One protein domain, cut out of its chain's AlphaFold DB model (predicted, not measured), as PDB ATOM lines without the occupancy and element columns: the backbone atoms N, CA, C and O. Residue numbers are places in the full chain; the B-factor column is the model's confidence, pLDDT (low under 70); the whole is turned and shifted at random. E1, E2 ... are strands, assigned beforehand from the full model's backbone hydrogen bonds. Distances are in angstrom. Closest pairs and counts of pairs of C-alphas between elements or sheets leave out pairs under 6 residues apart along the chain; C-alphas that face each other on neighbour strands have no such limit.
ATOM      1  N   LYS A  21      -4.552 -16.732  22.175       91.56
ATOM      2  CA  LYS A  21      -4.609 -17.102  23.591       91.56
ATOM      3  C   LYS A  21      -3.271 -17.605  24.117       91.56
ATOM      4  O   LYS A  21      -2.596 -18.418  23.479       91.56
ATOM      5  N   GLN A  22      -2.960 -17.169  25.327       93.25
ATOM      6  CA  GLN A  22      -1.836 -17.596  26.134       93.25
ATOM      7  C   GLN A  22      -2.319 -17.851  27.560       93.25
ATOM      8  O   GLN A  22      -2.966 -16.995  28.170       93.25
ATOM      9  N   TYR A  23      -1.998 -19.028  28.094       96.38
ATOM     10  CA  TYR A  23      -2.331 -19.362  29.470       96.38
ATOM     11  C   TYR A  23      -1.132 -19.142  30.391       96.38
ATOM     12  O   TYR A  23       0.021 -19.344  30.003       96.38
ATOM     13  N   ILE A  24      -1.424 -18.719  31.620       97.88
ATOM     14  CA  ILE A  24      -0.457 -18.670  32.713       97.88
ATOM     15  C   ILE A  24      -1.084 -19.344  33.931       97.88
ATOM     16  O   ILE A  24      -2.054 -18.838  34.499       97.88
ATOM     17  N   THR A  25      -0.548 -20.483  34.355       98.56
ATOM     18  CA  THR A  25      -1.040 -21.223  35.522       98.56
ATOM     19  C   THR A  25      -0.295 -20.770  36.769       98.56
ATOM     20  O   THR A  25       0.926 -20.840  36.821       98.56
ATOM     21  N   ILE A  26      -1.022 -20.353  37.805       98.81
ATOM     22  CA  ILE A  26      -0.449 -20.112  39.135       98.81
ATOM     23  C   ILE A  26      -0.943 -21.203  40.076       98.81
ATOM     24  O   ILE A  26      -2.151 -21.345  40.276       98.81
ATOM     25  N   VAL A  27      -0.011 -21.936  40.674       98.88
ATOM     26  CA  VAL A  27      -0.239 -22.966  41.685       98.88
ATOM     27  C   VAL A  27       0.150 -22.419  43.056       98.88
ATOM     28  O   VAL A  27       1.293 -22.013  43.277       98.88
ATOM     29  N   ASN A  28      -0.803 -22.422  43.987       98.69
ATOM     30  CA  ASN A  28      -0.617 -21.944  45.350       98.69
ATOM     31  C   ASN A  28      -0.619 -23.114  46.341       98.69
ATOM     32  O   ASN A  28      -1.677 -23.604  46.734       98.69
ATOM     33  N   LEU A  29       0.567 -23.527  46.781       98.38
ATOM     34  CA  LEU A  29       0.781 -24.524  47.836       98.38
ATOM     35  C   LEU A  29       1.322 -23.849  49.101       98.38
ATOM     36  O   LEU A  29       2.273 -24.323  49.721       98.38
ATOM     37  N   THR A  30       0.746 -22.697  49.442       97.44
ATOM     38  CA  THR A  30       1.031 -21.929  50.659       97.44
ATOM     39  C   THR A  30      -0.232 -21.857  51.521       97.44
ATOM     40  O   THR A  30      -1.336 -21.998  50.990       97.44
ATOM     41  N   PRO A  31      -0.126 -21.559  52.830       96.00
ATOM     42  CA  PRO A  31      -1.301 -21.314  53.669       96.00
ATOM     43  C   PRO A  31      -1.969 -19.954  53.401       96.00
ATOM     44  O   PRO A  31      -2.968 -19.617  54.035       96.00
ATOM     45  N   HIS A  32      -1.429 -19.151  52.481       96.19
ATOM     46  CA  HIS A  32      -1.880 -17.796  52.192       96.19
ATOM     47  C   HIS A  32      -2.677 -17.754  50.894       96.19
ATOM     48  O   HIS A  32      -2.328 -18.408  49.917       96.19
ATOM     49  N   ARG A  33      -3.731 -16.939  50.828       97.88
ATOM     50  CA  ARG A  33      -4.391 -16.642  49.551       97.88
ATOM     51  C   ARG A  33      -3.528 -15.673  48.747       97.88
ATOM     52  O   ARG A  33      -3.117 -14.635  49.266       97.88
ATOM     53  N   PHE A  34      -3.334 -15.958  47.463       98.56
ATOM     54  CA  PHE A  34      -2.824 -14.966  46.519       98.56
ATOM     55  C   PHE A  34      -4.005 -14.133  46.039       98.56
ATOM     56  O   PHE A  34      -4.865 -14.626  45.308       98.56
ATOM     57  N   LYS A  35      -4.082 -12.893  46.514       98.31
ATOM     58  CA  LYS A  35      -5.186 -11.979  46.233       98.31
ATOM     59  C   LYS A  35      -4.817 -11.052  45.092       98.31
ATOM     60  O   LYS A  35      -3.811 -10.345  45.187       98.31
ATOM     61  N   LEU A  36      -5.642 -11.033  44.052       98.12
ATOM     62  CA  LEU A  36      -5.482 -10.097  42.950       98.12
ATOM     63  C   LEU A  36      -5.852  -8.687  43.429       98.12
ATOM     64  O   LEU A  36      -6.967  -8.446  43.885       98.12
ATOM     65  N   GLN A  37      -4.911  -7.753  43.323       96.81
ATOM     66  CA  GLN A  37      -5.099  -6.355  43.715       96.81
ATOM     67  C   GLN A  37      -5.632  -5.520  42.556       96.81
ATOM     68  O   GLN A  37      -6.627  -4.807  42.680       96.81
ATOM     69  N   SER A  38      -4.972  -5.628  41.408       96.06
ATOM     70  CA  SER A  38      -5.312  -4.867  40.212       96.06
ATOM     71  C   SER A  38      -4.765  -5.545  38.970       96.06
ATOM     72  O   SER A  38      -3.741  -6.229  39.029       96.06
ATOM     73  N   THR A  39      -5.406  -5.284  37.837       97.56
ATOM     74  CA  THR A  39      -4.834  -5.544  36.519       97.56
ATOM     75  C   THR A  39      -4.992  -4.327  35.633       97.56
ATOM     76  O   THR A  39      -5.881  -3.493  35.846       97.56
ATOM     77  N   HIS A  40      -4.140  -4.257  34.622       97.31
ATOM     78  CA  HIS A  40      -4.405  -3.469  33.432       97.31
ATOM     79  C   HIS A  40      -3.902  -4.221  32.201       97.31
ATOM     80  O   HIS A  40      -3.009  -5.063  32.310       97.31
ATOM     81  N   SER A  41      -4.497  -3.933  31.049       96.94
ATOM     82  CA  SER A  41      -4.077  -4.488  29.766       96.94
ATOM     83  C   SER A  41      -4.321  -3.509  28.627       96.94
ATOM     84  O   SER A  41      -5.356  -2.844  28.577       96.94
ATOM     85  N   TYR A  42      -3.391  -3.446  27.684       94.94
ATOM     86  CA  TYR A  42      -3.480  -2.678  26.453       94.94
ATOM     87  C   TYR A  42      -3.508  -3.632  25.261       94.94
ATOM     88  O   TYR A  42      -2.704  -4.557  25.203       94.94
ATOM     89  N   GLN A  43      -4.473  -3.417  24.360       91.19
ATOM     90  CA  GLN A  43      -4.697  -4.213  23.144       91.19
ATOM     91  C   GLN A  43      -4.861  -5.733  23.339       91.19
ATOM     92  O   GLN A  43      -4.906  -6.468  22.368       91.19
ATOM     93  N   MET A  44      -5.093  -6.206  24.562       92.44
ATOM     94  CA  MET A  44      -5.535  -7.582  24.807       92.44
ATOM     95  C   MET A  44      -7.043  -7.704  24.538       92.44
ATOM     96  O   MET A  44      -7.827  -6.901  25.048       92.44
ATOM     97  N   ASP A  45      -7.461  -8.725  23.786       91.88
ATOM     98  CA  ASP A  45      -8.879  -9.056  23.582       91.88
ATOM     99  C   ASP A  45      -9.508  -9.584  24.890       91.88
ATOM    100  O   ASP A  45     -10.669  -9.298  25.188       91.88
ATOM    101  N   VAL A  46      -8.734 -10.330  25.693       94.00
ATOM    102  CA  VAL A  46      -9.123 -10.835  27.023       94.00
ATOM    103  C   VAL A  46      -7.924 -10.785  27.970       94.00
ATOM    104  O   VAL A  46      -6.825 -11.201  27.611       94.00
ATOM    105  N   PHE A  47      -8.137 -10.332  29.207       96.31
ATOM    106  CA  PHE A  47      -7.130 -10.377  30.271       96.31
ATOM    107  C   PHE A  47      -7.772 -10.830  31.592       96.31
ATOM    108  O   PHE A  47      -8.104 -10.019  32.458       96.31
ATOM    109  N   ASP A  48      -7.998 -12.140  31.722       96.00
ATOM    110  CA  ASP A  48      -8.753 -12.746  32.823       96.00
ATOM    111  C   ASP A  48      -7.842 -13.302  33.929       96.00
ATOM    112  O   ASP A  48      -7.216 -14.363  33.806       96.00
ATOM    113  N   TRP A  49      -7.842 -12.596  35.060       97.62
ATOM    114  CA  TRP A  49      -7.043 -12.881  36.251       97.62
ATOM    115  C   TRP A  49      -7.922 -12.911  37.496       97.62
ATOM    116  O   TRP A  49      -8.980 -12.288  37.562       97.62
ATOM    117  N   GLY A  50      -7.478 -13.626  38.524       97.31
ATOM    118  CA  GLY A  50      -8.209 -13.691  39.782       97.31
ATOM    119  C   GLY A  50      -7.391 -14.286  40.910       97.31
ATOM    120  O   GLY A  50      -6.254 -14.717  40.714       97.31
ATOM    121  N   ASP A  51      -7.999 -14.308  42.092       98.25
ATOM    122  CA  ASP A  51      -7.412 -14.904  43.285       98.25
ATOM    123  C   ASP A  51      -7.058 -16.381  43.088       98.25
ATOM    124  O   ASP A  51      -7.781 -17.131  42.421       98.25
ATOM    125  N   VAL A  52      -6.013 -16.816  43.790       98.62
ATOM    126  CA  VAL A  52      -5.619 -18.224  43.894       98.62
ATOM    127  C   VAL A  52      -5.662 -18.635  45.370       98.62
ATOM    128  O   VAL A  52      -4.797 -18.221  46.151       98.62
ATOM    129  N   PRO A  53      -6.685 -19.395  45.805       97.88
ATOM    130  CA  PRO A  53      -6.781 -19.882  47.180       97.88
ATOM    131  C   PRO A  53      -5.629 -20.831  47.567       97.88
ATOM    132  O   PRO A  53      -5.024 -21.428  46.678       97.88
ATOM    133  N   PRO A  54      -5.366 -21.022  48.873       97.62
ATOM    134  CA  PRO A  54      -4.467 -22.067  49.369       97.62
ATOM    135  C   PRO A  54      -4.818 -23.458  48.825       97.62
ATOM    136  O   PRO A  54      -5.993 -23.834  48.789       97.62
ATOM    137  N   GLY A  55      -3.810 -24.229  48.423       97.19
ATOM    138  CA  GLY A  55      -3.960 -25.595  47.912       97.19
ATOM    139  C   GLY A  55      -4.634 -25.702  46.550       97.19
ATOM    140  O   GLY A  55      -5.191 -26.748  46.230       97.19
ATOM    141  N   ARG A  56      -4.668 -24.615  45.779       97.94
ATOM    142  CA  ARG A  56      -5.401 -24.531  44.516       97.94
ATOM    143  C   ARG A  56      -4.545 -23.930  43.416       97.94
ATOM    144  O   ARG A  56      -3.553 -23.253  43.676       97.94
ATOM    145  N   ALA A  57      -4.971 -24.152  42.180       98.44
ATOM    146  CA  ALA A  57      -4.365 -23.561  41.002       98.44
ATOM    147  C   ALA A  57      -5.395 -22.787  40.172       98.44
ATOM    148  O   ALA A  57      -6.557 -23.188  40.074       98.44
ATOM    149  N   ARG A  58      -4.963 -21.697  39.531       98.19
ATOM    150  CA  ARG A  58      -5.762 -20.951  38.548       98.19
ATOM    151  C   ARG A  58      -5.002 -20.881  37.231       98.19
ATOM    152  O   ARG A  58      -3.873 -20.401  37.206       98.19
ATOM    153  N   GLN A  59      -5.643 -21.311  36.151       97.81
ATOM    154  CA  GLN A  59      -5.192 -21.038  34.790       97.81
ATOM    155  C   GLN A  59      -5.731 -19.656  34.389       97.81
ATOM    156  O   GLN A  59      -6.940 -19.464  34.285       97.81
ATOM    157  N   ASN A  60      -4.844 -18.671  34.268       97.94
ATOM    158  CA  ASN A  60      -5.164 -17.304  33.857       97.94
ATOM    159  C   ASN A  60      -5.050 -17.183  32.337       97.94
ATOM    160  O   ASN A  60      -4.255 -17.904  31.735       97.94
ATOM    161  N   LEU A  61      -5.815 -16.273  31.728       96.31
ATOM    162  CA  LEU A  61      -5.838 -16.083  30.276       96.31
ATOM    163  C   LEU A  61      -5.408 -14.663  29.902       96.31
ATOM    164  O   LEU A  61      -6.054 -13.689  30.291       96.31
ATOM    165  N   ALA A  62      -4.365 -14.572  29.080       95.12
ATOM    166  CA  ALA A  62      -4.042 -13.394  28.287       95.12
ATOM    167  C   ALA A  62      -4.300 -13.722  26.810       95.12
ATOM    168  O   ALA A  62      -3.671 -14.615  26.246       95.12
ATOM    169  N   GLN A  63      -5.254 -13.040  26.184       93.50
ATOM    170  CA  GLN A  63      -5.553 -13.191  24.765       93.50
ATOM    171  C   GLN A  63      -5.102 -11.936  24.024       93.50
ATOM    172  O   GLN A  63      -5.733 -10.886  24.134       93.50
ATOM    173  N   TYR A  64      -4.014 -12.079  23.276       90.38
ATOM    174  CA  TYR A  64      -3.452 -11.069  22.384       90.38
ATOM    175  C   TYR A  64      -4.409 -10.804  21.222       90.38
ATOM    176  O   TYR A  64      -5.113 -11.725  20.781       90.38
ATOM    177  N   THR A  65      -4.456  -9.566  20.725       84.38
ATOM    178  CA  THR A  65      -5.433  -9.225  19.689       84.38
ATOM    179  C   THR A  65      -5.114  -9.905  18.367       84.38
ATOM    180  O   THR A  65      -3.980  -9.930  17.894       84.38
ATOM    181  N   THR A  66      -6.149 -10.460  17.742       79.19
ATOM    182  CA  THR A  66      -6.072 -11.042  16.388       79.19
ATOM    183  C   THR A  66      -6.835 -10.203  15.360       79.19
ATOM    184  O   THR A  66      -7.048 -10.618  14.220       79.19
ATOM    185  N   ALA A  67      -7.277  -9.005  15.758       78.00
ATOM    186  CA  ALA A  67      -8.090  -8.135  14.924       78.00
ATOM    187  C   ALA A  67      -7.308  -7.597  13.713       78.00
ATOM    188  O   ALA A  67      -6.186  -7.107  13.830       78.00
ATOM    189  N   ALA A  68      -7.946  -7.613  12.539       72.69
ATOM    190  CA  ALA A  68      -7.348  -7.110  11.306       72.69
ATOM    191  C   ALA A  68      -6.926  -5.632  11.433       72.69
ATOM    192  O   ALA A  68      -7.732  -4.773  11.793       72.69
ATOM    193  N   GLY A  69      -5.669  -5.335  11.093       70.06
ATOM    194  CA  GLY A  69      -5.103  -3.983  11.148       70.06
ATOM    195  C   GLY A  69      -4.587  -3.552  12.524       70.06
ATOM    196  O   GLY A  69      -4.134  -2.414  12.650       70.06
ATOM    197  N   LYS A  70      -4.633  -4.431  13.533       73.62
ATOM    198  CA  LYS A  70      -3.885  -4.281  14.786       73.62
ATOM    199  C   LYS A  70      -2.649  -5.177  14.758       73.62
ATOM    200  O   LYS A  70      -2.659  -6.223  14.115       73.62
ATOM    201  N   ASP A  71      -1.596  -4.728  15.424       76.31
ATOM    202  CA  ASP A  71      -0.336  -5.448  15.574       76.31
ATOM    203  C   ASP A  71      -0.108  -5.714  17.063       76.31
ATOM    204  O   ASP A  71      -0.463  -4.871  17.882       76.31
ATOM    205  N   ALA A  72       0.465  -6.869  17.397       81.12
ATOM    206  CA  ALA A  72       0.709  -7.290  18.774       81.12
ATOM    207  C   ALA A  72       2.022  -6.720  19.350       81.12
ATOM    208  O   ALA A  72       2.392  -7.026  20.483       81.12
ATOM    209  N   VAL A  73       2.758  -5.902  18.583       83.69
ATOM    210  CA  VAL A  73       4.046  -5.302  18.989       83.69
ATOM    211  C   VAL A  73       3.972  -4.562  20.323       83.69
ATOM    212  O   VAL A  73       4.965  -4.535  21.047       83.69
ATOM    213  N   ASP A  74       2.830  -3.976  20.672       84.38
ATOM    214  CA  ASP A  74       2.635  -3.270  21.935       84.38
ATOM    215  C   ASP A  74       1.529  -3.842  22.833       84.38
ATOM    216  O   ASP A  74       1.213  -3.229  23.860       84.38
ATOM    217  N   ASP A  75       1.042  -5.052  22.546       90.25
ATOM    218  CA  ASP A  75       0.145  -5.799  23.434       90.25
ATOM    219  C   ASP A  75       0.840  -6.079  24.771       90.25
ATOM    220  O   ASP A  75       1.890  -6.722  24.841       90.25
ATOM    221  N   ASN A  76       0.250  -5.598  25.864       94.19
ATOM    222  CA  ASN A  76       0.823  -5.744  27.199       94.19
ATOM    223  C   ASN A  76      -0.264  -5.854  28.263       94.19
ATOM    224  O   ASN A  76      -1.294  -5.188  28.182       94.19
ATOM    225  N   GLY A  77      -0.013  -6.625  29.314       96.44
ATOM    226  CA  GLY A  77      -0.861  -6.654  30.497       96.44
ATOM    227  C   GLY A  77      -0.090  -7.035  31.751       96.44
ATOM    228  O   GLY A  77       0.863  -7.810  31.701       96.44
ATOM    229  N   GLU A  78      -0.510  -6.494  32.891       97.88
ATOM    230  CA  GLU A  78       0.113  -6.751  34.190       97.88
ATOM    231  C   GLU A  78      -0.951  -7.122  35.227       97.88
ATOM    232  O   GLU A  78      -1.982  -6.454  35.344       97.88
ATOM    233  N   ALA A  79      -0.682  -8.168  36.008       98.06
ATOM    234  CA  ALA A  79      -1.514  -8.623  37.113       98.06
ATOM    235  C   ALA A  79      -0.737  -8.562  38.429       98.06
ATOM    236  O   ALA A  79       0.318  -9.180  38.577       98.06
ATOM    237  N   TYR A  80      -1.270  -7.805  39.385       97.69
ATOM    238  CA  TYR A  80      -0.620  -7.496  40.656       97.69
ATOM    239  C   TYR A  80      -1.252  -8.293  41.790       97.69
ATOM    240  O   TYR A  80      -2.460  -8.195  42.019       97.69
ATOM    241  N   TYR A  81      -0.434  -9.029  42.535       98.19
ATOM    242  CA  TYR A  81      -0.875  -9.897  43.617       98.19
ATOM    243  C   TYR A  81      -0.281  -9.482  44.960       98.19
ATOM    244  O   TYR A  81       0.890  -9.129  45.068       98.19
ATOM    245  N   SER A  82      -1.090  -9.594  46.012       97.38
ATOM    246  CA  SER A  82      -0.620  -9.606  47.399       97.38
ATOM    247  C   SER A  82      -0.788 -10.997  47.998       97.38
ATOM    248  O   SER A  82      -1.785 -11.666  47.715       97.38
ATOM    249  N   ILE A  83       0.101 -11.385  48.904       97.06
ATOM    250  CA  ILE A  83      -0.017 -12.635  49.658       97.06
ATOM    251  C   ILE A  83      -0.691 -12.331  51.005       97.06
ATOM    252  O   ILE A  83      -0.088 -11.710  51.883       97.06
ATOM    253  N   GLU A  84      -1.962 -12.721  51.166       96.50
ATOM    254  CA  GLU A  84      -2.764 -12.372  52.350       96.50
ATOM    255  C   GLU A  84      -2.113 -12.848  53.656       96.50
ATOM    256  O   GLU A  84      -1.681 -13.992  53.778       96.50
ATOM    257  N   GLY A  85      -2.077 -11.971  54.663       93.00
ATOM    258  CA  GLY A  85      -1.435 -12.255  55.950       93.00
ATOM    259  C   GLY A  85       0.078 -12.005  55.976       93.00
ATOM    260  O   GLY A  85       0.696 -12.267  56.999       93.00
ATOM    261  N   THR A  86       0.652 -11.471  54.895       93.06
ATOM    262  CA  THR A  86       2.067 -11.072  54.795       93.06
ATOM    263  C   THR A  86       2.183  -9.654  54.225       93.06
ATOM    264  O   THR A  86       1.194  -9.077  53.765       93.06
ATOM    265  N   SER A  87       3.396  -9.091  54.198       93.00
ATOM    266  CA  SER A  87       3.679  -7.854  53.449       93.00
ATOM    267  C   SER A  87       4.137  -8.103  52.005       93.00
ATOM    268  O   SER A  87       4.576  -7.165  51.341       93.00
ATOM    269  N   LYS A  88       4.129  -9.358  51.540       94.31
ATOM    270  CA  LYS A  88       4.735  -9.772  50.272       94.31
ATOM    271  C   LYS A  88       3.778  -9.580  49.099       94.31
ATOM    272  O   LYS A  88       2.560  -9.746  49.222       94.31
ATOM    273  N   GLN A  89       4.354  -9.245  47.953       95.88
ATOM    274  CA  GLN A  89       3.652  -9.004  46.696       95.88
ATOM    275  C   GLN A  89       4.434  -9.635  45.546       95.88
ATOM    276  O   GLN A  89       5.628  -9.898  45.687       95.88
ATOM    277  N   PHE A  90       3.749  -9.888  44.436       97.06
ATOM    278  CA  PHE A  90       4.371 -10.308  43.186       97.06
ATOM    279  C   PHE A  90       3.542  -9.849  41.985       97.06
ATOM    280  O   PHE A  90       2.365  -9.495  42.120       97.06
ATOM    281  N   VAL A  91       4.155  -9.847  40.804       97.75
ATOM    282  CA  VAL A  91       3.533  -9.385  39.559       97.75
ATOM    283  C   VAL A  91       3.737 -10.420  38.464       97.75
ATOM    284  O   VAL A  91       4.819 -10.986  38.326       97.75
ATOM    285  N   ILE A  92       2.704 -10.635  37.655       98.12
ATOM    286  CA  ILE A  92       2.811 -11.383  36.403       98.12
ATOM    287  C   ILE A  92       2.568 -10.429  35.243       98.12
ATOM    288  O   ILE A  92       1.638  -9.620  35.295       98.12
ATOM    289  N   ARG A  93       3.395 -10.507  34.202       97.69
ATOM    290  CA  ARG A  93       3.253  -9.694  32.991       97.69
ATOM    291  C   ARG A  93       3.130 -10.588  31.770       97.69
ATOM    292  O   ARG A  93       3.913 -11.520  31.621       97.69
ATOM    293  N   ALA A  94       2.169 -10.276  30.913       96.69
ATOM    294  CA  ALA A  94       2.059 -10.812  29.563       96.69
ATOM    295  C   ALA A  94       2.482  -9.695  28.603       96.69
ATOM    296  O   ALA A  94       1.893  -8.614  28.626       96.69
ATOM    297  N   THR A  95       3.542  -9.920  27.839       94.31
ATOM    298  CA  THR A  95       4.185  -8.914  26.986       94.31
ATOM    299  C   THR A  95       4.670  -9.555  25.689       94.31
ATOM    300  O   THR A  95       4.560 -10.770  25.501       94.31
ATOM    301  N   THR A  96       5.201  -8.747  24.778       91.69
ATOM    302  CA  THR A  96       5.691  -9.205  23.482       91.69
ATOM    303  C   THR A  96       7.143  -8.804  23.236       91.69
ATOM    304  O   THR A  96       7.645  -7.801  23.742       91.69
ATOM    305  N   HIS A  97       7.846  -9.622  22.456       90.19
ATOM    306  CA  HIS A  97       9.223  -9.419  22.026       90.19
ATOM    307  C   HIS A  97       9.340  -9.767  20.537       90.19
ATOM    308  O   HIS A  97       9.920 -10.774  20.145       90.19
ATOM    309  N   ILE A  98       8.763  -8.935  19.677       87.00
ATOM    310  CA  ILE A  98       8.826  -9.101  18.218       87.00
ATOM    311  C   ILE A  98      10.169  -8.541  17.701       87.00
ATOM    312  O   ILE A  98      10.570  -7.462  18.145       87.00
ATOM    313  N   PRO A  99      10.885  -9.224  16.777       87.75
ATOM    314  CA  PRO A  99      10.447 -10.345  15.932       87.75
ATOM    315  C   PRO A  99      10.922 -11.746  16.381       87.75
ATOM    316  O   PRO A  99      11.207 -12.585  15.528       87.75
ATOM    317  N   ASP A 100      11.052 -12.017  17.683       87.31
ATOM    318  CA  ASP A 100      11.454 -13.342  18.184       87.31
ATOM    319  C   ASP A 100      10.475 -14.454  17.762       87.31
ATOM    320  O   ASP A 100       9.276 -14.215  17.606       87.31
ATOM    321  N   THR A 101      10.960 -15.691  17.598       83.38
ATOM    322  CA  THR A 101      10.104 -16.832  17.228       83.38
ATOM    323  C   THR A 101       9.065 -17.144  18.303       83.38
ATOM    324  O   THR A 101       7.921 -17.447  17.976       83.38
ATOM    325  N   HIS A 102       9.433 -16.994  19.577       86.88
ATOM    326  CA  HIS A 102       8.530 -17.068  20.721       86.88
ATOM    327  C   HIS A 102       8.098 -15.662  21.143       86.88
ATOM    328  O   HIS A 102       8.216 -15.295  22.302       86.88
ATOM    329  N   TRP A 103       7.617 -14.829  20.221       87.44
ATOM    330  CA  TRP A 103       7.355 -13.411  20.499       87.44
ATOM    331  C   TRP A 103       6.459 -13.128  21.715       87.44
ATOM    332  O   TRP A 103       6.532 -12.024  22.241       87.44
ATOM    333  N   ARG A 104       5.628 -14.065  22.186       91.25
ATOM    334  CA  ARG A 104       4.903 -13.916  23.458       91.25
ATOM    335  C   ARG A 104       5.821 -14.210  24.639       91.25
ATOM    336  O   ARG A 104       6.566 -15.191  24.644       91.25
ATOM    337  N   ARG A 105       5.754 -13.347  25.645       93.62
ATOM    338  CA  ARG A 105       6.569 -13.437  26.850       93.62
ATOM    339  C   ARG A 105       5.694 -13.373  28.085       93.62
ATOM    340  O   ARG A 105       4.928 -12.424  28.275       93.62
ATOM    341  N   THR A 106       5.922 -14.315  28.983       96.62
ATOM    342  CA  THR A 106       5.458 -14.240  30.363       96.62
ATOM    343  C   THR A 106       6.620 -13.819  31.255       96.62
ATOM    344  O   THR A 106       7.637 -14.505  31.325       96.62
ATOM    345  N   VAL A 107       6.481 -12.703  31.973       97.56
ATOM    346  CA  VAL A 107       7.435 -12.301  33.018       97.56
ATOM    347  C   VAL A 107       6.813 -12.547  34.380       97.56
ATOM    348  O   VAL A 107       5.779 -11.969  34.715       97.56
ATOM    349  N   ILE A 108       7.474 -13.377  35.178       97.81
ATOM    350  CA  ILE A 108       7.138 -13.596  36.580       97.81
ATOM    351  C   ILE A 108       8.102 -12.771  37.426       97.81
ATOM    352  O   ILE A 108       9.311 -12.991  37.390       97.81
ATOM    353  N   ASP A 109       7.570 -11.822  38.185       97.12
ATOM    354  CA  ASP A 109       8.330 -10.890  39.013       97.12
ATOM    355  C   ASP A 109       7.973 -11.107  40.484       97.12
ATOM    356  O   ASP A 109       6.907 -10.703  40.951       97.12
ATOM    357  N   LEU A 110       8.863 -11.798  41.197       96.06
ATOM    358  CA  LEU A 110       8.748 -12.115  42.619       96.06
ATOM    359  C   LEU A 110       9.707 -11.254  43.461       96.06
ATOM    360  O   LEU A 110      10.107 -11.650  44.564       96.06
ATOM    361  N   SER A 111      10.128 -10.090  42.959       93.56
ATOM    362  CA  SER A 111      11.170  -9.290  43.611       93.56
ATOM    363  C   SER A 111      10.776  -8.737  44.990       93.56
ATOM    364  O   SER A 111      11.638  -8.543  45.851       93.56
ATOM    365  N   GLY A 112       9.482  -8.668  45.278       92.38
ATOM    366  CA  GLY A 112       8.850  -8.174  46.506       92.38
ATOM    367  C   GLY A 112       8.607  -9.290  47.499       92.38
ATOM    368  O   GLY A 112       8.405  -9.060  48.695       92.38
ATOM    369  N   MET A 113       8.740 -10.525  47.023       92.56
ATOM    370  CA  MET A 113       9.053 -11.684  47.845       92.56
ATOM    371  C   MET A 113      10.558 -11.772  48.139       92.56
ATOM    372  O   MET A 113      10.938 -12.415  49.116       92.56
ATOM    373  N   GLY A 114      11.400 -11.081  47.362       91.38
ATOM    374  CA  GLY A 114      12.860 -11.180  47.410       91.38
ATOM    375  C   GLY A 114      13.404 -12.402  46.668       91.38
ATOM    376  O   GLY A 114      14.449 -12.915  47.063       91.38
ATOM    377  N   LEU A 115      12.677 -12.887  45.653       92.25
ATOM    378  CA  LEU A 115      12.943 -14.151  44.949       92.25
ATOM    379  C   LEU A 115      13.265 -13.963  43.457       92.25
ATOM    380  O   LEU A 115      13.310 -14.934  42.704       92.25
ATOM    381  N   GLY A 116      13.495 -12.719  43.034       94.19
ATOM    382  CA  GLY A 116      13.939 -12.399  41.684       94.19
ATOM    383  C   GLY A 116      12.825 -12.422  40.650       94.19
ATOM    384  O   GLY A 116      11.637 -12.350  40.963       94.19
ATOM    385  N   GLN A 117      13.240 -12.454  39.390       95.75
ATOM    386  CA  GLN A 117      12.366 -12.368  38.229       95.75
ATOM    387  C   GLN A 117      12.804 -13.380  37.173       95.75
ATOM    388  O   GLN A 117      13.997 -13.667  37.033       95.75
ATOM    389  N   ARG A 118      11.852 -13.871  36.379       95.62
ATOM    390  CA  ARG A 118      12.142 -14.683  35.199       95.62
ATOM    391  C   ARG A 118      11.235 -14.301  34.037       95.62
ATOM    392  O   ARG A 118      10.018 -14.246  34.185       95.62
ATOM    393  N   GLU A 119      11.847 -14.027  32.894       95.81
ATOM    394  CA  GLU A 119      11.179 -13.916  31.600       95.81
ATOM    395  C   GLU A 119      11.190 -15.295  30.932       95.81
ATOM    396  O   GLU A 119      12.238 -15.934  30.828       95.81
ATOM    397  N   TYR A 120      10.026 -15.749  30.484       94.12
ATOM    398  CA  TYR A 120       9.846 -17.016  29.791       94.12
ATOM    399  C   TYR A 120       9.581 -16.767  28.308       94.12
ATOM    400  O   TYR A 120       8.833 -15.860  27.940       94.12
ATOM    401  N   SER A 121      10.176 -17.611  27.465       91.69
ATOM    402  CA  SER A 121       9.660 -17.849  26.118       91.69
ATOM    403  C   SER A 121       8.365 -18.636  26.259       91.69
ATOM    404  O   SER A 121       8.401 -19.765  26.752       91.69
ATOM    405  N   ASP A 122       7.234 -18.062  25.857       91.81
ATOM    406  CA  ASP A 122       5.980 -18.808  25.897       91.81
ATOM    407  C   ASP A 122       6.050 -19.943  24.854       91.81
ATOM    408  O   ASP A 122       6.388 -19.699  23.687       91.81
ATOM    409  N   PRO A 123       5.786 -21.199  25.250       88.50
ATOM    410  CA  PRO A 123       6.184 -22.359  24.455       88.50
ATOM    411  C   PRO A 123       5.363 -22.536  23.176       88.50
ATOM    412  O   PRO A 123       5.932 -22.813  22.123       88.50
ATOM    413  N   ALA A 124       4.046 -22.331  23.247       88.31
ATOM    414  CA  ALA A 124       3.140 -22.338  22.101       88.31
ATOM    415  C   ALA A 124       1.808 -21.656  22.452       88.31
ATOM    416  O   ALA A 124       1.513 -21.379  23.617       88.31
ATOM    417  N   ALA A 125       0.969 -21.416  21.439       85.00
ATOM    418  CA  ALA A 125      -0.390 -20.929  21.655       85.00
ATOM    419  C   ALA A 125      -1.197 -21.910  22.519       85.00
ATOM    420  O   ALA A 125      -1.087 -23.122  22.356       85.00
ATOM    421  N   GLU A 126      -2.007 -21.380  23.438       90.88
ATOM    422  CA  GLU A 126      -2.812 -22.172  24.385       90.88
ATOM    423  C   GLU A 126      -2.020 -23.151  25.280       90.88
ATOM    424  O   GLU A 126      -2.618 -23.922  26.027       90.88
ATOM    425  N   THR A 127      -0.688 -23.079  25.299       91.81
ATOM    426  CA  THR A 127       0.150 -23.803  26.263       91.81
ATOM    427  C   THR A 127       0.455 -22.908  27.454       91.81
ATOM    428  O   THR A 127       0.749 -21.730  27.279       91.81
ATOM    429  N   SER A 128       0.390 -23.442  28.674       93.00
ATOM    430  CA  SER A 128       0.554 -22.628  29.880       93.00
ATOM    431  C   SER A 128       2.012 -22.458  30.306       93.00
ATOM    432  O   SER A 128       2.720 -23.450  30.466       93.00
ATOM    433  N   VAL A 129       2.428 -21.225  30.612       96.25
ATOM    434  CA  VAL A 129       3.588 -20.984  31.491       96.25
ATOM    435  C   VAL A 129       3.137 -21.164  32.938       96.25
ATOM    436  O   VAL A 129       2.096 -20.640  33.331       96.25
ATOM    437  N   THR A 130       3.895 -21.903  33.748       98.00
ATOM    438  CA  THR A 130       3.459 -22.273  35.102       98.00
ATOM    439  C   THR A 130       4.346 -21.682  36.196       98.00
ATOM    440  O   THR A 130       5.562 -21.838  36.206       98.00
ATOM    441  N   LEU A 131       3.702 -21.057  37.181       98.62
ATOM    442  CA  LEU A 131       4.289 -20.633  38.443       98.62
ATOM    443  C   LEU A 131       3.814 -21.552  39.566       98.62
ATOM    444  O   LEU A 131       2.618 -21.607  39.846       98.62
ATOM    445  N   VAL A 132       4.736 -22.202  40.266       98.81
ATOM    446  CA  VAL A 132       4.448 -22.918  41.513       98.81
ATOM    447  C   VAL A 132       5.097 -22.175  42.669       98.81
ATOM    448  O   VAL A 132       6.289 -21.875  42.613       98.81
ATOM    449  N   ILE A 133       4.327 -21.883  43.719       98.44
ATOM    450  CA  ILE A 133       4.831 -21.304  44.970       98.44
ATOM    451  C   ILE A 133       4.383 -22.178  46.144       98.44
ATOM    452  O   ILE A 133       3.201 -22.498  46.274       98.44
ATOM    453  N   THR A 134       5.322 -22.519  47.026       97.19
ATOM    454  CA  THR A 134       5.068 -23.192  48.307       97.19
ATOM    455  C   THR A 134       5.849 -22.537  49.453       97.19
ATOM    456  O   THR A 134       6.547 -21.541  49.253       97.19
ATOM    457  N   GLY A 135       5.708 -23.067  50.668       93.62
ATOM    458  CA  GLY A 135       6.263 -22.491  51.886       93.62
ATOM    459  C   GLY A 135       5.358 -21.419  52.495       93.62
ATOM    460  O   GLY A 135       4.147 -21.387  52.263       93.62
ATOM    461  N   SER A 136       5.945 -20.547  53.309       92.75
ATOM    462  CA  SER A 136       5.250 -19.441  53.980       92.75
ATOM    463  C   SER A 136       6.236 -18.374  54.446       92.75
ATOM    464  O   SER A 136       7.445 -18.546  54.318       92.75
ATOM    465  N   GLU A 137       5.752 -17.278  55.035       86.25
ATOM    466  CA  GLU A 137       6.647 -16.264  55.606       86.25
ATOM    467  C   GLU A 137       7.491 -16.806  56.777       86.25
ATOM    468  O   GLU A 137       8.648 -16.418  56.923       86.25
ATOM    469  N   SER A 138       6.962 -17.741  57.574       84.19
ATOM    470  CA  SER A 138       7.710 -18.353  58.681       84.19
ATOM    471  C   SER A 138       8.653 -19.472  58.239       84.19
ATOM    472  O   SER A 138       9.684 -19.669  58.874       84.19
ATOM    473  N   TYR A 139       8.304 -20.202  57.175       88.31
ATOM    474  CA  TYR A 139       9.122 -21.299  56.645       88.31
ATOM    475  C   TYR A 139      10.180 -20.810  55.637       88.31
ATOM    476  O   TYR A 139      11.273 -21.362  55.543       88.31
ATOM    477  N   GLY A 140       9.873 -19.740  54.903       89.94
ATOM    478  CA  GLY A 140      10.544 -19.348  53.667       89.94
ATOM    479  C   GLY A 140       9.737 -19.803  52.450       89.94
ATOM    480  O   GLY A 140       9.223 -20.918  52.412       89.94
ATOM    481  N   PHE A 141       9.600 -18.937  51.448       93.00
ATOM    482  CA  PHE A 141       8.929 -19.289  50.196       93.00
ATOM    483  C   PHE A 141       9.884 -20.034  49.255       93.00
ATOM    484  O   PHE A 141      11.060 -19.689  49.152       93.00
ATOM    485  N   ILE A 142       9.353 -21.027  48.543       94.69
ATOM    486  CA  ILE A 142      10.042 -21.793  47.493       94.69
ATOM    487  C   ILE A 142       9.220 -21.654  46.213       94.69
ATOM    488  O   ILE A 142       7.989 -21.700  46.267       94.69
ATOM    489  N   THR A 143       9.878 -21.446  45.068       96.25
ATOM    490  CA  THR A 143       9.196 -21.117  43.806       96.25
ATOM    491  C   THR A 143       9.804 -21.854  42.623       96.25
ATOM    492  O   THR A 143      10.954 -22.277  42.683       96.25
ATOM    493  N   SER A 144       9.050 -21.992  41.533       96.31
ATOM    494  CA  SER A 144       9.523 -22.613  40.289       96.31
ATOM    495  C   SER A 144      10.393 -21.706  39.403       96.31
ATOM    496  O   SER A 144      10.745 -22.113  38.297       96.31
ATOM    497  N   LEU A 145      10.779 -20.501  39.854       93.88
ATOM    498  CA  LEU A 145      11.679 -19.630  39.077       93.88
ATOM    499  C   LEU A 145      13.059 -20.270  38.897       93.88
ATOM    500  O   LEU A 145      13.650 -20.167  37.820       93.88
ATOM    501  N   THR A 146      13.550 -20.939  39.942       89.69
ATOM    502  CA  THR A 146      14.876 -21.559  40.007       89.69
ATOM    503  C   THR A 146      14.822 -22.875  40.769       89.69
ATOM    504  O   THR A 146      14.051 -23.015  41.716       89.69
ATOM    505  N   TYR A 147      15.709 -23.806  40.426       91.12
ATOM    506  CA  TYR A 147      15.920 -25.006  41.232       91.12
ATOM    507  C   TYR A 147      16.495 -24.664  42.614       91.12
ATOM    508  O   TYR A 147      17.343 -23.781  42.746       91.12
ATOM    509  N   SER A 512      18.904 -18.785  49.504       51.25
ATOM    510  CA  SER A 512      19.661 -17.551  49.740       51.25
ATOM    511  C   SER A 512      19.040 -16.463  48.879       51.25
ATOM    512  O   SER A 512      19.043 -16.652  47.668       51.25
ATOM    513  N   GLY A 513      18.441 -15.438  49.500       66.88
ATOM    514  CA  GLY A 513      17.515 -14.513  48.841       66.88
ATOM    515  C   GLY A 513      18.111 -13.941  47.562       66.88
ATOM    516  O   GLY A 513      18.838 -12.950  47.597       66.88
ATOM    517  N   TRP A 514      17.859 -14.622  46.451       85.50
ATOM    518  CA  TRP A 514      18.368 -14.267  45.146       85.50
ATOM    519  C   TRP A 514      17.297 -13.395  44.528       85.50
ATOM    520  O   TRP A 514      16.160 -13.822  44.356       85.50
ATOM    521  N   ASN A 515      17.656 -12.146  44.257       90.31
ATOM    522  CA  ASN A 515      16.746 -11.163  43.691       90.31
ATOM    523  C   ASN A 515      17.274 -10.653  42.346       90.31
ATOM    524  O   ASN A 515      17.390  -9.447  42.124       90.31
ATOM    525  N   GLY A 516      17.687 -11.600  41.502       94.31
ATOM    526  CA  GLY A 516      18.200 -11.350  40.161       94.31
ATOM    527  C   GLY A 516      17.123 -11.439  39.080       94.31
ATOM    528  O   GLY A 516      15.928 -11.503  39.367       94.31
ATOM    529  N   ILE A 517      17.558 -11.441  37.821       95.69
ATOM    530  CA  ILE A 517      16.710 -11.636  36.640       95.69
ATOM    531  C   ILE A 517      17.283 -12.779  35.807       95.69
ATOM    532  O   ILE A 517      18.470 -12.761  35.479       95.69
ATOM    533  N   ILE A 518      16.433 -13.732  35.429       94.69
ATOM    534  CA  ILE A 518      16.702 -14.708  34.367       94.69
ATOM    535  C   ILE A 518      15.912 -14.281  33.130       94.69
ATOM    536  O   ILE A 518      14.690 -14.167  33.181       94.69
ATOM    537  N   TYR A 519      16.600 -14.026  32.023       94.06
ATOM    538  CA  TYR A 519      15.967 -13.690  30.747       94.06
ATOM    539  C   TYR A 519      15.591 -14.946  29.962       94.06
ATOM    540  O   TYR A 519      16.172 -16.012  30.174       94.06
ATOM    541  N   ALA A 520      14.682 -14.805  28.994       91.00
ATOM    542  CA  ALA A 520      14.191 -15.925  28.184       91.00
ATOM    543  C   ALA A 520      15.305 -16.691  27.440       91.00
ATOM    544  O   ALA A 520      15.194 -17.890  27.200       91.00
ATOM    545  N   ASN A 521      16.413 -16.018  27.115       87.81
ATOM    546  CA  ASN A 521      17.581 -16.623  26.467       87.81
ATOM    547  C   ASN A 521      18.562 -17.311  27.445       87.81
ATOM    548  O   ASN A 521      19.648 -17.715  27.034       87.81
ATOM    549  N   GLY A 522      18.226 -17.395  28.736       86.88
ATOM    550  CA  GLY A 522      19.066 -17.979  29.785       86.88
ATOM    551  C   GLY A 522      20.108 -17.031  30.390       86.88
ATOM    552  O   GLY A 522      20.845 -17.443  31.283       86.88
ATOM    553  N   THR A 523      20.185 -15.770  29.948       91.75
ATOM    554  CA  THR A 523      21.078 -14.773  30.566       91.75
ATOM    555  C   THR A 523      20.636 -14.496  31.999       91.75
ATOM    556  O   THR A 523      19.459 -14.235  32.243       91.75
ATOM    557  N   VAL A 524      21.587 -14.496  32.934       93.38
ATOM    558  CA  VAL A 524      21.337 -14.220  34.353       93.38
ATOM    559  C   VAL A 524      21.999 -12.909  34.760       93.38
ATOM    560  O   VAL A 524      23.170 -12.672  34.467       93.38
ATOM    561  N   VAL A 525      21.245 -12.056  35.452       95.38
ATOM    562  CA  VAL A 525      21.745 -10.840  36.101       95.38
ATOM    563  C   VAL A 525      21.465 -10.951  37.594       95.38
ATOM    564  O   VAL A 525      20.329 -10.771  38.023       95.38
ATOM    565  N   ASP A 526      22.491 -11.225  38.398       93.88
ATOM    566  CA  ASP A 526      22.331 -11.473  39.841       93.88
ATOM    567  C   ASP A 526      22.008 -10.217  40.661       93.88
ATOM    568  O   ASP A 526      21.368 -10.285  41.712       93.88
ATOM    569  N   HIS A 527      22.468  -9.055  40.195       93.62
ATOM    570  CA  HIS A 527      22.331  -7.775  40.895       93.62
ATOM    571  C   HIS A 527      21.776  -6.692  39.961       93.62
ATOM    572  O   HIS A 527      22.480  -5.731  39.629       93.62
ATOM    573  N   PRO A 528      20.527  -6.845  39.488       93.75
ATOM    574  CA  PRO A 528      19.906  -5.875  38.603       93.75
ATOM    575  C   PRO A 528      19.666  -4.546  39.342       93.75
ATOM    576  O   PRO A 528      19.478  -4.529  40.565       93.75
ATOM    577  N   PRO A 529      19.631  -3.405  38.630       91.69
ATOM    578  CA  PRO A 529      19.121  -2.161  39.193       91.69
ATOM    579  C   PRO A 529      17.725  -2.367  39.797       91.69
ATOM    580  O   PRO A 529      16.887  -3.034  39.201       91.69
ATOM    581  N   ARG A 530      17.440  -1.753  40.953       86.25
ATOM    582  CA  ARG A 530      16.166  -1.945  41.686       86.25
ATOM    583  C   ARG A 530      14.902  -1.571  40.908       86.25
ATOM    584  O   ARG A 530      13.812  -1.904  41.343       86.25
ATOM    585  N   ASN A 531      15.039  -0.802  39.835       86.75
ATOM    586  CA  ASN A 531      13.950  -0.372  38.965       86.75
ATOM    587  C   ASN A 531      13.915  -1.138  37.631       86.75
ATOM    588  O   ASN A 531      13.082  -0.821  36.786       86.75
ATOM    589  N   LEU A 532      14.810  -2.109  37.416       92.31
ATOM    590  CA  LEU A 532      14.817  -2.937  36.219       92.31
ATOM    591  C   LEU A 532      13.839  -4.100  36.394       92.31
ATOM    592  O   LEU A 532      14.097  -5.040  37.143       92.31
ATOM    593  N   HIS A 533      12.722  -4.030  35.676       93.88
ATOM    594  CA  HIS A 533      11.699  -5.070  35.669       93.88
ATOM    595  C   HIS A 533      11.280  -5.346  34.223       93.88
ATOM    596  O   HIS A 533      10.612  -4.498  33.621       93.88
ATOM    597  N   PRO A 534      11.703  -6.477  33.632       93.94
ATOM    598  CA  PRO A 534      11.388  -6.817  32.250       93.94
ATOM    599  C   PRO A 534       9.881  -6.805  31.984       93.94
ATOM    600  O   PRO A 534       9.080  -7.172  32.847       93.94
ATOM    601  N   GLY A 535       9.491  -6.335  30.798       92.44
ATOM    602  CA  GLY A 535       8.087  -6.228  30.396       92.44
ATOM    603  C   GLY A 535       7.266  -5.182  31.157       92.44
ATOM    604  O   GLY A 535       6.068  -5.073  30.913       92.44
ATOM    605  N   ARG A 536       7.856  -4.414  32.089       93.56
ATOM    606  CA  ARG A 536       7.118  -3.379  32.822       93.56
ATOM    607  C   ARG A 536       6.781  -2.202  31.912       93.56
ATOM    608  O   ARG A 536       7.668  -1.564  31.347       93.56
ATOM    609  N   VAL A 537       5.500  -1.855  31.858       92.50
ATOM    610  CA  VAL A 537       5.003  -0.763  31.009       92.50
ATOM    611  C   VAL A 537       5.326   0.603  31.630       92.50
ATOM    612  O   VAL A 537       4.945   0.867  32.771       92.50
ATOM    613  N   GLU A 538       5.988   1.498  30.887       94.06
ATOM    614  CA  GLU A 538       6.279   2.872  31.344       94.06
ATOM    615  C   GLU A 538       5.078   3.816  31.223       94.06
ATOM    616  O   GLU A 538       4.789   4.592  32.141       94.06
ATOM    617  N   VAL A 539       4.367   3.743  30.098       95.75
ATOM    618  CA  VAL A 539       3.218   4.595  29.775       95.75
ATOM    619  C   VAL A 539       2.015   3.705  29.513       95.75
ATOM    620  O   VAL A 539       2.042   2.874  28.609       95.75
ATOM    621  N   LEU A 540       0.957   3.890  30.298       96.44
ATOM    622  CA  LEU A 540      -0.349   3.312  30.004       96.44
ATOM    623  C   LEU A 540      -0.971   4.154  28.893       96.44
ATOM    624  O   LEU A 540      -1.200   5.349  29.084       96.44
ATOM    625  N   LYS A 541      -1.184   3.547  27.728       95.44
ATOM    626  CA  LYS A 541      -1.701   4.229  26.541       95.44
ATOM    627  C   LYS A 541      -3.215   4.412  26.619       95.44
ATOM    628  O   LYS A 541      -3.925   3.617  27.236       95.44
ATOM    629  N   ALA A 542      -3.734   5.427  25.936       95.62
ATOM    630  CA  ALA A 542      -5.165   5.563  25.697       95.62
ATOM    631  C   ALA A 542      -5.722   4.265  25.083       95.62
ATOM    632  O   ALA A 542      -5.225   3.788  24.064       95.62
ATOM    633  N   GLY A 543      -6.738   3.681  25.715       94.19
ATOM    634  CA  GLY A 543      -7.273   2.357  25.399       94.19
ATOM    635  C   GLY A 543      -6.870   1.252  26.382       94.19
ATOM    636  O   GLY A 543      -7.413   0.155  26.282       94.19
ATOM    637  N   THR A 544      -5.972   1.506  27.344       96.81
ATOM    638  CA  THR A 544      -5.692   0.554  28.435       96.81
ATOM    639  C   THR A 544      -6.958   0.299  29.254       96.81
ATOM    640  O   THR A 544      -7.612   1.237  29.710       96.81
ATOM    641  N   VAL A 545      -7.285  -0.974  29.460       97.19
ATOM    642  CA  VAL A 545      -8.434  -1.444  30.240       97.19
ATOM    643  C   VAL A 545      -7.958  -1.879  31.622       97.19
ATOM    644  O   VAL A 545      -6.996  -2.634  31.732       97.19
ATOM    645  N   PHE A 546      -8.627  -1.422  32.678       96.31
ATOM    646  CA  PHE A 546      -8.378  -1.846  34.060       96.31
ATOM    647  C   PHE A 546      -9.329  -2.971  34.483       96.31
ATOM    648  O   PHE A 546     -10.403  -3.136  33.907       96.31
ATOM    649  N   ASN A 547      -8.985  -3.706  35.546       92.19
ATOM    650  CA  ASN A 547      -9.804  -4.813  36.072       92.19
ATOM    651  C   ASN A 547     -11.272  -4.460  36.385       92.19
ATOM    652  O   ASN A 547     -12.124  -5.343  36.390       92.19
ATOM    653  N   ASN A 548     -11.585  -3.193  36.664       92.69
ATOM    654  CA  ASN A 548     -12.952  -2.728  36.908       92.69
ATOM    655  C   ASN A 548     -13.728  -2.363  35.620       92.69
ATOM    656  O   ASN A 548     -14.836  -1.839  35.712       92.69
ATOM    657  N   GLY A 549     -13.146  -2.596  34.438       93.12
ATOM    658  CA  GLY A 549     -13.718  -2.276  33.127       93.12
ATOM    659  C   GLY A 549     -13.508  -0.831  32.665       93.12
ATOM    660  O   GLY A 549     -13.947  -0.475  31.574       93.12
ATOM    661  N   THR A 550     -12.841   0.013  33.460       95.62
ATOM    662  CA  THR A 550     -12.520   1.390  33.053       95.62
ATOM    663  C   THR A 550     -11.516   1.373  31.908       95.62
ATOM    664  O   THR A 550     -10.535   0.631  31.961       95.62
ATOM    665  N   VAL A 551     -11.738   2.227  30.909       97.06
ATOM    666  CA  VAL A 551     -10.830   2.421  29.776       97.06
ATOM    667  C   VAL A 551     -10.167   3.784  29.898       97.06
ATOM    668  O   VAL A 551     -10.833   4.794  30.119       97.06
ATOM    669  N   LEU A 552      -8.847   3.812  29.773       96.75
ATOM    670  CA  LEU A 552      -8.056   5.029  29.840       96.75
ATOM    671  C   LEU A 552      -8.249   5.879  28.571       96.75
ATOM    672  O   LEU A 552      -8.058   5.381  27.467       96.75
ATOM    673  N   GLU A 553      -8.590   7.161  28.708       96.81
ATOM    674  CA  GLU A 553      -8.866   8.043  27.554       96.81
ATOM    675  C   GLU A 553      -7.625   8.747  26.986       96.81
ATOM    676  O   GLU A 553      -7.623   9.170  25.832       96.81
ATOM    677  N   GLN A 554      -6.569   8.889  27.787       96.38
ATOM    678  CA  GLN A 554      -5.340   9.587  27.418       96.38
ATOM    679  C   GLN A 554      -4.131   8.870  28.004       96.38
ATOM    680  O   GLN A 554      -4.226   8.293  29.085       96.38
ATOM    681  N   ASP A 555      -2.992   8.966  27.332       97.31
ATOM    682  CA  ASP A 555      -1.747   8.392  27.828       97.31
ATOM    683  C   ASP A 555      -1.394   8.959  29.211       97.31
ATOM    684  O   ASP A 555      -1.370  10.176  29.421       97.31
ATOM    685  N   ILE A 556      -1.086   8.075  30.158       96.38
ATOM    686  CA  ILE A 556      -0.566   8.452  31.473       96.38
ATOM    687  C   ILE A 556       0.670   7.628  31.797       96.38
ATOM    688  O   ILE A 556       0.802   6.470  31.405       96.38
ATOM    689  N   ARG A 557       1.581   8.201  32.582       95.94
ATOM    690  CA  ARG A 557       2.685   7.422  33.141       95.94
ATOM    691  C   ARG A 557       2.120   6.326  34.045       95.94
ATOM    692  O   ARG A 557       1.286   6.625  34.900       95.94
ATOM    693  N   ASN A 558       2.587   5.088  33.885       94.06
ATOM    694  CA  ASN A 558       2.175   3.984  34.744       94.06
ATOM    695  C   ASN A 558       2.519   4.336  36.205       94.06
ATOM    696  O   ASN A 558       3.699   4.542  36.516       94.06
TER     697      ASN A 558
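Overview. This is residues 21 to 147 and 512 to 558 of the 566 residues of an uncharacterized protein of Aspergillus ochraceoroseus IBT 24754 (UniProt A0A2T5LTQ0). Two five-stranded sheets lie face to face as a sandwich, their strands running nearly along one line, E3, E4, E1, E9 and E10 in one layer and E2, E5, E6, E7 and E8 in the other. A long stretch without named elements, residues 512 to 558, starts beside E8, crosses the second sheet on the side away from the first, and reaches E2 at its far edge. The printed part has 174 residues with ten named strands, E1 to E10 in order along the chain, and no named helix; the class is all strand, though under half of the residues, 72 of 174, are in named elements. The first sheet, in the order E3, E4, E1, E9, E10, is mixed, and the second, E2, E5, E6, E7, E8, is antiparallel. The whole is compact, with a radius of gyration of the C-alphas of 15.7 A and spans of 50 by 35 by 31 A.

Along the chain. E1, residues 21 to 29, begins at C-alpha 21 at (-4.609, -17.102, 23.591) and is 25.9 A long. E2, residues 34 to 42, is 23.5 A long and bends by 60 degrees at residue 37. E3 is residues 44 to 48, and E4, residues 56 to 64, is 26.0 A long. E5, residues 76 to 83, measures 23.5 A, and E6, residues 89 to 96, measures 23.3 A, with C-alpha 89 at (3.652, -9.004, 46.696). E7 is residues 104 to 109, 16.2 A, and E8 is residues 117 to 121, 13.6 A. E9, residues 128 to 136, is 24.8 A long. E10, residues 140 to 143, ends at C-alpha 143 at (9.196, -21.117, 43.806).

Arrangement. In the first sheet E1 and E9 are parallel at 17 degrees, with N 25 and O 129 2.8 A apart, within hydrogen-bond range. E4 and E1 are antiparallel at 160 degrees, with N 24 and O 60 at 2.9 A. The hairpin E3 and E4 has N 45 and O 63 at 2.8 A, and the hairpin E9 and E10 has N 140 and O 136 at 2.8 A; E3 and E10 are the edge strands. In the second sheet E2 is antiparallel to E5, with N 37 and O 80 at 2.8 A. E5, E6, E7 and E8 form a meander, each strand the antiparallel neighbour of the one before: N 79 and O 92 are 2.8 A apart, N 93 and O 107 2.8 A, and N 118 and O 108 2.9 A. The two sheets form a sandwich, face to face, with 63 pairs of C-alphas within 10 A, facing parts 9.0 A centre to centre and best planes 7 degrees apart. Across it, the closest C-alphas of E4 and E6 are those of Ala 62 and Ala 94, 6.7 A apart, while E1 and E6 are near each other and E3 and E8 are apart. Both sheets are twisted. Among the short pairings outside the named strands, residues 517 to 518 pair parallel with residues 117 to 118 of E8, and residues 545 to 546 pair antiparallel with residues 40 to 41 of E2.

Size, cuts and confidence. The two C-alphas farthest apart, those of Gly 69 and Ser 138, are 51.3 A from each other. The link from E4 to E5, 11 residues, is long, and the other links between named strands are tight or short. Residues 148 to 511 are cut out, and C-alphas 147 and 512 are 11.9 A apart across the cut. The mean pLDDT of the printed part is 93.0, with residues 512 to 513 under 70.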